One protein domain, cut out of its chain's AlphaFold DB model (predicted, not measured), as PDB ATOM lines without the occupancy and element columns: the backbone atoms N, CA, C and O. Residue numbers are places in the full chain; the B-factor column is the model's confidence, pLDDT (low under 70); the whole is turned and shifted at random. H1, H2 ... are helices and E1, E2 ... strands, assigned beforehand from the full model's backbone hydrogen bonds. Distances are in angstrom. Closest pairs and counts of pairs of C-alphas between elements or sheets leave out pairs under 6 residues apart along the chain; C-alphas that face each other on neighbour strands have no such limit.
ATOM      1  N   VAL A  18     511.796 395.118 238.503       63.72
ATOM      2  CA  VAL A  18     510.385 394.969 238.115       63.72
ATOM      3  C   VAL A  18     509.628 394.417 239.318       63.72
ATOM      4  O   VAL A  18     509.722 393.229 239.623       63.72
ATOM      5  N   VAL A  19     508.914 395.275 240.050       64.31
ATOM      6  CA  VAL A  19     508.063 394.823 241.162       64.31
ATOM      7  C   VAL A  19     506.703 394.406 240.608       64.31
ATOM      8  O   VAL A  19     505.979 395.206 240.022       64.31
ATOM      9  N   GLY A  20     506.380 393.122 240.763       56.91
ATOM     10  CA  GLY A  20     505.197 392.496 240.180       56.91
ATOM     11  C   GLY A  20     503.845 392.898 240.794       56.91
ATOM     12  O   GLY A  20     503.718 393.135 241.987       56.91
ATOM     13  N   VAL A  21     502.868 392.903 239.885       48.81
ATOM     14  CA  VAL A  21     501.399 393.039 239.842       48.81
ATOM     15  C   VAL A  21     500.683 393.702 241.030       48.81
ATOM     16  O   VAL A  21     500.654 393.117 242.108       48.81
ATOM     17  N   PRO A  22     500.036 394.865 240.806       50.34
ATOM     18  CA  PRO A  22     499.760 395.453 239.496       50.34
ATOM     19  C   PRO A  22     500.938 396.271 238.915       50.34
ATOM     20  O   PRO A  22     500.741 397.422 238.569       50.34
ATOM     21  N   SER A  23     502.162 395.706 238.830       64.81
ATOM     22  CA  SER A  23     503.072 395.588 237.650       64.81
ATOM     23  C   SER A  23     503.166 396.809 236.746       64.81
ATOM     24  O   SER A  23     503.276 396.688 235.530       64.81
ATOM     25  N   THR A  24     503.104 397.995 237.312       70.62
ATOM     26  CA  THR A  24     503.162 399.227 236.529       70.62
ATOM     27  C   THR A  24     504.363 400.064 236.911       70.62
ATOM     28  O   THR A  24     504.572 401.093 236.300       70.62
ATOM     29  N   MET A  25     505.178 399.629 237.874       79.94
ATOM     30  CA  MET A  25     506.254 400.449 238.419       79.94
ATOM     31  C   MET A  25     507.633 399.891 238.062       79.94
ATOM     32  O   MET A  25     507.955 398.740 238.367       79.94
ATOM     33  N   ILE A  26     508.443 400.732 237.419       83.62
ATOM     34  CA  ILE A  26     509.846 400.501 237.075       83.62
ATOM     35  C   ILE A  26     510.689 401.513 237.858       83.62
ATOM     36  O   ILE A  26     510.521 402.717 237.689       83.62
ATOM     37  N   GLY A  27     511.603 401.019 238.696       84.31
ATOM     38  CA  GLY A  27     512.588 401.839 239.409       84.31
ATOM     39  C   GLY A  27     514.004 401.627 238.879       84.31
ATOM     40  O   GLY A  27     514.443 400.476 238.772       84.31
ATOM     41  N   VAL A  28     514.730 402.714 238.599       87.00
ATOM     42  CA  VAL A  28     516.166 402.714 238.265       87.00
ATOM     43  C   VAL A  28     516.909 403.491 239.344       87.00
ATOM     44  O   VAL A  28     516.619 404.662 239.572       87.00
ATOM     45  N   ASN A  29     517.820 402.815 240.054       86.44
ATOM     46  CA  ASN A  29     518.460 403.329 241.275       86.44
ATOM     47  C   ASN A  29     517.459 403.777 242.374       86.44
ATOM     48  O   ASN A  29     517.824 404.458 243.323       86.44
ATOM     49  N   GLN A  30     516.194 403.352 242.277       84.88
ATOM     50  CA  GLN A  30     515.121 403.708 243.205       84.88
ATOM     51  C   GLN A  30     514.433 402.467 243.762       84.88
ATOM     52  O   GLN A  30     513.812 401.676 243.045       84.88
ATOM     53  N   VAL A  31     514.571 402.269 245.076       76.38
ATOM     54  CA  VAL A  31     514.089 401.064 245.771       76.38
ATOM     55  C   VAL A  31     512.573 401.100 245.967       76.38
ATOM     56  O   VAL A  31     511.930 400.041 245.974       76.38
ATOM     57  N   ASN A  32     512.004 402.301 246.061       81.00
ATOM     58  CA  ASN A  32     510.585 402.555 246.267       81.00
ATOM     59  C   ASN A  32     510.094 403.632 245.287       81.00
ATOM     60  O   ASN A  32     509.932 404.776 245.702       81.00
ATOM     61  N   PRO A  33     509.857 403.275 244.010       85.31
ATOM     62  CA  PRO A  33     509.342 404.211 243.015       85.31
ATOM     63  C   PRO A  33     508.058 404.893 243.494       85.31
ATOM     64  O   PRO A  33     507.110 404.204 243.884       85.31
ATOM     65  N   ALA A  34     508.012 406.223 243.449       88.62
ATOM     66  CA  ALA A  34     506.794 406.985 243.737       88.62
ATOM     67  C   ALA A  34     505.844 407.044 242.526       88.62
ATOM     68  O   ALA A  34     504.651 407.318 242.673       88.62
ATOM     69  N   TYR A  35     506.373 406.761 241.332       88.88
ATOM     70  CA  TYR A  35     505.669 406.805 240.056       88.88
ATOM     71  C   TYR A  35     505.861 405.506 239.258       88.88
ATOM     72  O   TYR A  35     506.725 404.680 239.550       88.88
ATOM     73  N   THR A  36     505.060 405.346 238.203       87.31
ATOM     74  CA  THR A  36     505.133 404.249 237.217       87.31
ATOM     75  C   THR A  36     506.545 404.057 236.641       87.31
ATOM     76  O   THR A  36     506.982 402.932 236.412       87.31
ATOM     77  N   LEU A  37     507.284 405.142 236.425       88.19
ATOM     78  CA  LEU A  37     508.707 405.112 236.105       88.19
ATOM     79  C   LEU A  37     509.403 406.127 237.007       88.19
ATOM     80  O   LEU A  37     509.065 407.307 236.951       88.19
ATOM     81  N   ASP A  38     510.342 405.660 237.822       88.06
ATOM     82  CA  ASP A  38     511.118 406.489 238.743       88.06
ATOM     83  C   ASP A  38     512.612 406.212 238.540       88.06
ATOM     84  O   ASP A  38     513.070 405.070 238.663       88.06
ATOM     85  N   VAL A  39     513.353 407.247 238.150       90.44
ATOM     86  CA  VAL A  39     514.777 407.178 237.813       90.44
ATOM     87  C   VAL A  39     515.495 408.221 238.650       90.44
ATOM     88  O   VAL A  39     515.298 409.416 238.456       90.44
ATOM     89  N   ASP A  40     516.355 407.761 239.549       90.69
ATOM     90  CA  ASP A  40     517.265 408.636 240.284       90.69
ATOM     91  C   ASP A  40     518.614 408.679 239.579       90.69
ATOM     92  O   ASP A  40     519.499 407.847 239.810       90.69
ATOM     93  N   GLY A  41     518.693 409.611 238.633       89.44
ATOM     94  CA  GLY A  41     519.824 409.822 237.745       89.44
ATOM     95  C   GLY A  41     519.386 410.362 236.386       89.44
ATOM     96  O   GLY A  41     518.231 410.732 236.174       89.44
ATOM     97  N   ASP A  42     520.328 410.388 235.450       90.06
ATOM     98  CA  ASP A  42     520.080 410.888 234.103       90.06
ATOM     99  C   ASP A  42     519.305 409.885 233.239       90.06
ATOM    100  O   ASP A  42     519.469 408.665 233.335       90.06
ATOM    101  N   ILE A  43     518.503 410.418 232.316       89.38
ATOM    102  CA  ILE A  43     517.812 409.641 231.285       89.38
ATOM    103  C   ILE A  43     518.478 409.929 229.943       89.38
ATOM    104  O   ILE A  43     518.413 411.045 229.433       89.38
ATOM    105  N   ASN A  44     519.064 408.899 229.334       88.94
ATOM    106  CA  ASN A  44     519.518 408.963 227.951       88.94
ATOM    107  C   ASN A  44     518.500 408.269 227.037       88.94
ATOM    108  O   ASN A  44     518.122 407.122 227.277       88.94
ATOM    109  N   THR A  45     518.052 408.952 225.986       88.38
ATOM    110  CA  THR A  45     517.055 408.431 225.043       88.38
ATOM    111  C   THR A  45     517.473 408.710 223.606       88.38
ATOM    112  O   THR A  45     518.112 409.719 223.311       88.38
ATOM    113  N   THR A  46     517.093 407.824 222.692       88.56
ATOM    114  CA  THR A  46     517.129 408.090 221.255       88.56
ATOM    115  C   THR A  46     515.710 408.434 220.789       88.56
ATOM    116  O   THR A  46     514.766 407.678 221.009       88.56
ATOM    117  N   GLY A  47     515.541 409.599 220.155       88.31
ATOM    118  CA  GLY A  47     514.225 410.143 219.792       88.31
ATOM    119  C   GLY A  47     513.674 411.129 220.828       88.31
ATOM    120  O   GLY A  47     514.431 411.766 221.554       88.31
ATOM    121  N   ASN A  48     512.349 411.308 220.869       87.88
ATOM    122  CA  ASN A  48     511.696 412.287 221.745       87.88
ATOM    123  C   ASN A  48     511.104 411.629 222.994       87.88
ATOM    124  O   ASN A  48     510.271 410.726 222.876       87.88
ATOM    125  N   VAL A  49     511.398 412.187 224.169       90.38
ATOM    126  CA  VAL A  49     510.517 412.029 225.336       90.38
ATOM    127  C   VAL A  49     509.245 412.836 225.075       90.38
ATOM    128  O   VAL A  49     509.319 413.934 224.528       90.38
ATOM    129  N   ARG A  50     508.065 412.309 225.418       91.06
ATOM    130  CA  ARG A  50     506.784 413.010 225.241       91.06
ATOM    131  C   ARG A  50     506.050 413.149 226.567       91.06
ATOM    132  O   ARG A  50     505.937 412.172 227.299       91.06
ATOM    133  N   VAL A  51     505.490 414.327 226.824       89.06
ATOM    134  CA  VAL A  51     504.596 414.596 227.956       89.06
ATOM    135  C   VAL A  51     503.251 415.032 227.398       89.06
ATOM    136  O   VAL A  51     503.173 415.959 226.596       89.06
ATOM    137  N   ASN A  52     502.191 414.311 227.773       90.56
ATOM    138  CA  ASN A  52     500.830 414.534 227.272       90.56
ATOM    139  C   ASN A  52     500.740 414.567 225.730       90.56
ATOM    140  O   ASN A  52     500.021 415.375 225.151       90.56
ATOM    141  N   GLY A  53     501.507 413.702 225.053       90.25
ATOM    142  CA  GLY A  53     501.544 413.602 223.587       90.25
ATOM    143  C   GLY A  53     502.436 414.632 222.884       90.25
ATOM    144  O   GLY A  53     502.744 414.459 221.705       90.25
ATOM    145  N   VAL A  54     502.921 415.650 223.598       86.00
ATOM    146  CA  VAL A  54     503.824 416.676 223.067       86.00
ATOM    147  C   VAL A  54     505.265 416.263 223.322       86.00
ATOM    148  O   VAL A  54     505.605 415.814 224.414       86.00
ATOM    149  N   ALA A  55     506.125 416.386 222.312       88.94
ATOM    150  CA  ALA A  55     507.550 416.153 222.497       88.94
ATOM    151  C   ALA A  55     508.119 417.163 223.495       88.94
ATOM    152  O   ALA A  55     507.981 418.370 223.304       88.94
ATOM    153  N   LEU A  56     508.796 416.655 224.523       85.56
ATOM    154  CA  LEU A  56     509.739 417.444 225.291       85.56
ATOM    155  C   LEU A  56     510.854 417.829 224.327       85.56
ATOM    156  O   LEU A  56     511.730 417.029 223.992       85.56
ATOM    157  N   VAL A  57     510.770 419.049 223.814       78.75
ATOM    158  CA  VAL A  57     511.908 419.685 223.176       78.75
ATOM    159  C   VAL A  57     512.837 420.004 224.330       78.75
ATOM    160  O   VAL A  57     512.464 420.770 225.214       78.75
ATOM    161  N   SER A  58     514.006 419.367 224.372       67.62
ATOM    162  CA  SER A  58     515.076 419.832 225.247       67.62
ATOM    163  C   SER A  58     515.406 421.246 224.791       67.62
ATOM    164  O   SER A  58     516.174 421.452 223.851       67.62
ATOM    165  N   SER A  59     514.758 422.241 225.392       62.16
ATOM    166  CA  SER A  59     515.216 423.608 225.320       62.16
ATOM    167  C   SER A  59     516.445 423.671 226.211       62.16
ATOM    168  O   SER A  59     516.423 424.247 227.292       62.16
ATOM    169  N   ALA A  60     517.553 423.138 225.709       55.28
ATOM    170  CA  ALA A  60     518.872 423.536 226.171       55.28
ATOM    171  C   ALA A  60     519.108 425.063 226.004       55.28
ATOM    172  O   ALA A  60     520.198 425.529 226.302       55.28
ATOM    173  N   GLY A  61     518.117 425.840 225.529       54.44
ATOM    174  CA  GLY A  61     518.205 427.282 225.306       54.44
ATOM    175  C   GLY A  61     517.058 428.146 225.845       54.44
ATOM    176  O   GLY A  61     517.142 429.347 225.664       54.44
ATOM    177  N   ALA A  62     516.031 427.616 226.522       56.97
ATOM    178  CA  ALA A  62     515.091 428.492 227.237       56.97
ATOM    179  C   ALA A  62     515.553 428.613 228.690       56.97
ATOM    180  O   ALA A  62     514.968 428.031 229.602       56.97
ATOM    181  N   THR A  63     516.671 429.307 228.893       60.72
ATOM    182  CA  THR A  63     516.967 429.868 230.209       60.72
ATOM    183  C   THR A  63     515.936 430.967 230.484       60.72
ATOM    184  O   THR A  63     515.413 431.586 229.560       60.72
ATOM    185  N   GLU A  64     515.629 431.234 231.752       59.44
ATOM    186  CA  GLU A  64     514.783 432.370 232.181       59.44
ATOM    187  C   GLU A  64     515.234 433.715 231.559       59.44
ATOM    188  O   GLU A  64     514.456 434.665 231.434       59.44
ATOM    189  N   GLU A  65     516.494 433.773 231.121       64.62
ATOM    190  CA  GLU A  65     517.118 434.865 230.381       64.62
ATOM    191  C   GLU A  65     516.490 435.090 228.994       64.62
ATOM    192  O   GLU A  65     516.357 436.236 228.590       64.62
ATOM    193  N   ASP A  66     516.016 434.053 228.294       71.44
ATOM    194  CA  ASP A  66     515.402 434.179 226.958       71.44
ATOM    195  C   ASP A  66     513.948 434.703 227.045       71.44
ATOM    196  O   ASP A  66     513.487 435.471 226.200       71.44
ATOM    197  N   VAL A  67     513.233 434.383 228.136       67.88
ATOM    198  CA  VAL A  67     511.883 434.919 228.416       67.88
ATOM    199  C   VAL A  67     511.955 436.381 228.866       67.88
ATOM    200  O   VAL A  67     511.154 437.207 228.418       67.88
ATOM    201  N   THR A  68     512.928 436.726 229.716       70.75
ATOM    202  CA  THR A  68     513.174 438.122 230.109       70.75
ATOM    203  C   THR A  68     513.747 438.943 228.957       70.75
ATOM    204  O   THR A  68     513.261 440.046 228.726       70.75
ATOM    205  N   ALA A  69     514.690 438.422 228.169       68.81
ATOM    206  CA  ALA A  69     515.224 439.108 226.993       68.81
ATOM    207  C   ALA A  69     514.140 439.394 225.945       68.81
ATOM    208  O   ALA A  69     514.100 440.506 225.420       68.81
ATOM    209  N   LEU A  70     513.216 438.459 225.690       74.00
ATOM    210  CA  LEU A  70     512.066 438.710 224.818       74.00
ATOM    211  C   LEU A  70     511.130 439.783 225.397       74.00
ATOM    212  O   LEU A  70     510.692 440.661 224.660       74.00
ATOM    213  N   ALA A  71     510.857 439.755 226.704       74.88
ATOM    214  CA  ALA A  71     510.025 440.763 227.366       74.88
ATOM    215  C   ALA A  71     510.658 442.171 227.363       74.88
ATOM    216  O   ALA A  71     509.926 443.156 227.308       74.88
ATOM    217  N   ILE A  72     511.994 442.275 227.396       76.75
ATOM    218  CA  ILE A  72     512.723 443.553 227.310       76.75
ATOM    219  C   ILE A  72     512.855 444.020 225.850       76.75
ATOM    220  O   ILE A  72     512.773 445.213 225.583       76.75
ATOM    221  N   ALA A  73     513.049 443.107 224.893       73.81
ATOM    222  CA  ALA A  73     513.192 443.437 223.472       73.81
ATOM    223  C   ALA A  73     511.866 443.826 222.794       73.81
ATOM    224  O   ALA A  73     511.878 444.494 221.763       73.81
ATOM    225  N   LEU A  74     510.737 443.391 223.361       74.94
ATOM    226  CA  LEU A  74     509.385 443.763 222.934       74.94
ATOM    227  C   LEU A  74     508.776 444.893 223.788       74.94
ATOM    228  O   LEU A  74     507.568 445.122 223.702       74.94
ATOM    229  N   GLY A  75     509.595 445.538 224.631       55.97
ATOM    230  CA  GLY A  75     509.262 446.759 225.368       55.97
ATOM    231  C   GLY A  75     509.347 448.002 224.495       55.97
ATOM    232  O   GLY A  75     510.362 448.152 223.778       55.97
TER     233      GLY A  75
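This is residues 18 to 75 of the 75 residues of an uncharacterized protein of Euryarchaeota archaeon (UniProt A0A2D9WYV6). There is little regular structure here: a small sheet of two short strands, E1 and E2, lies towards one end, a long winding stretch leads away from it, and residues 59 to 75, with helix H1, stick out as an arm at the other end. The 58 printed residues run E1, E2, H1; the sheet, E1 beside E2, is parallel, and the class is mixed, with only 16 residues in named elements. The whole is extended, with a radius of gyration of the C-alphas of 17.6 A, a rod of 56 by 22 by 20 A.

Look first at E1, residues 26 to 28, and E2, residues 37 to 39, parallel neighbours at 5 degrees. C-alphas 28 and 39 face each other at 4.7 A; N 28 and O 38 are within hydrogen-bond range at 2.9 A. H1, residues 64 to 73, is apart from E1, and each of its O i to N i+4 pairs is within hydrogen-bond range.

Find C-alpha 26 at (509.846, 400.501, 237.075), where E1 begins; it spans 6.8 A and E2 6.6 A. H1 runs 14.2 A to C-alpha 73 at (513.192, 443.437, 223.472).

The printed part has no cut. The link from E2 to H1 is long, 24 residues. Confidence is under 70 at 17 residues, among them 18 to 23 and 58 to 65.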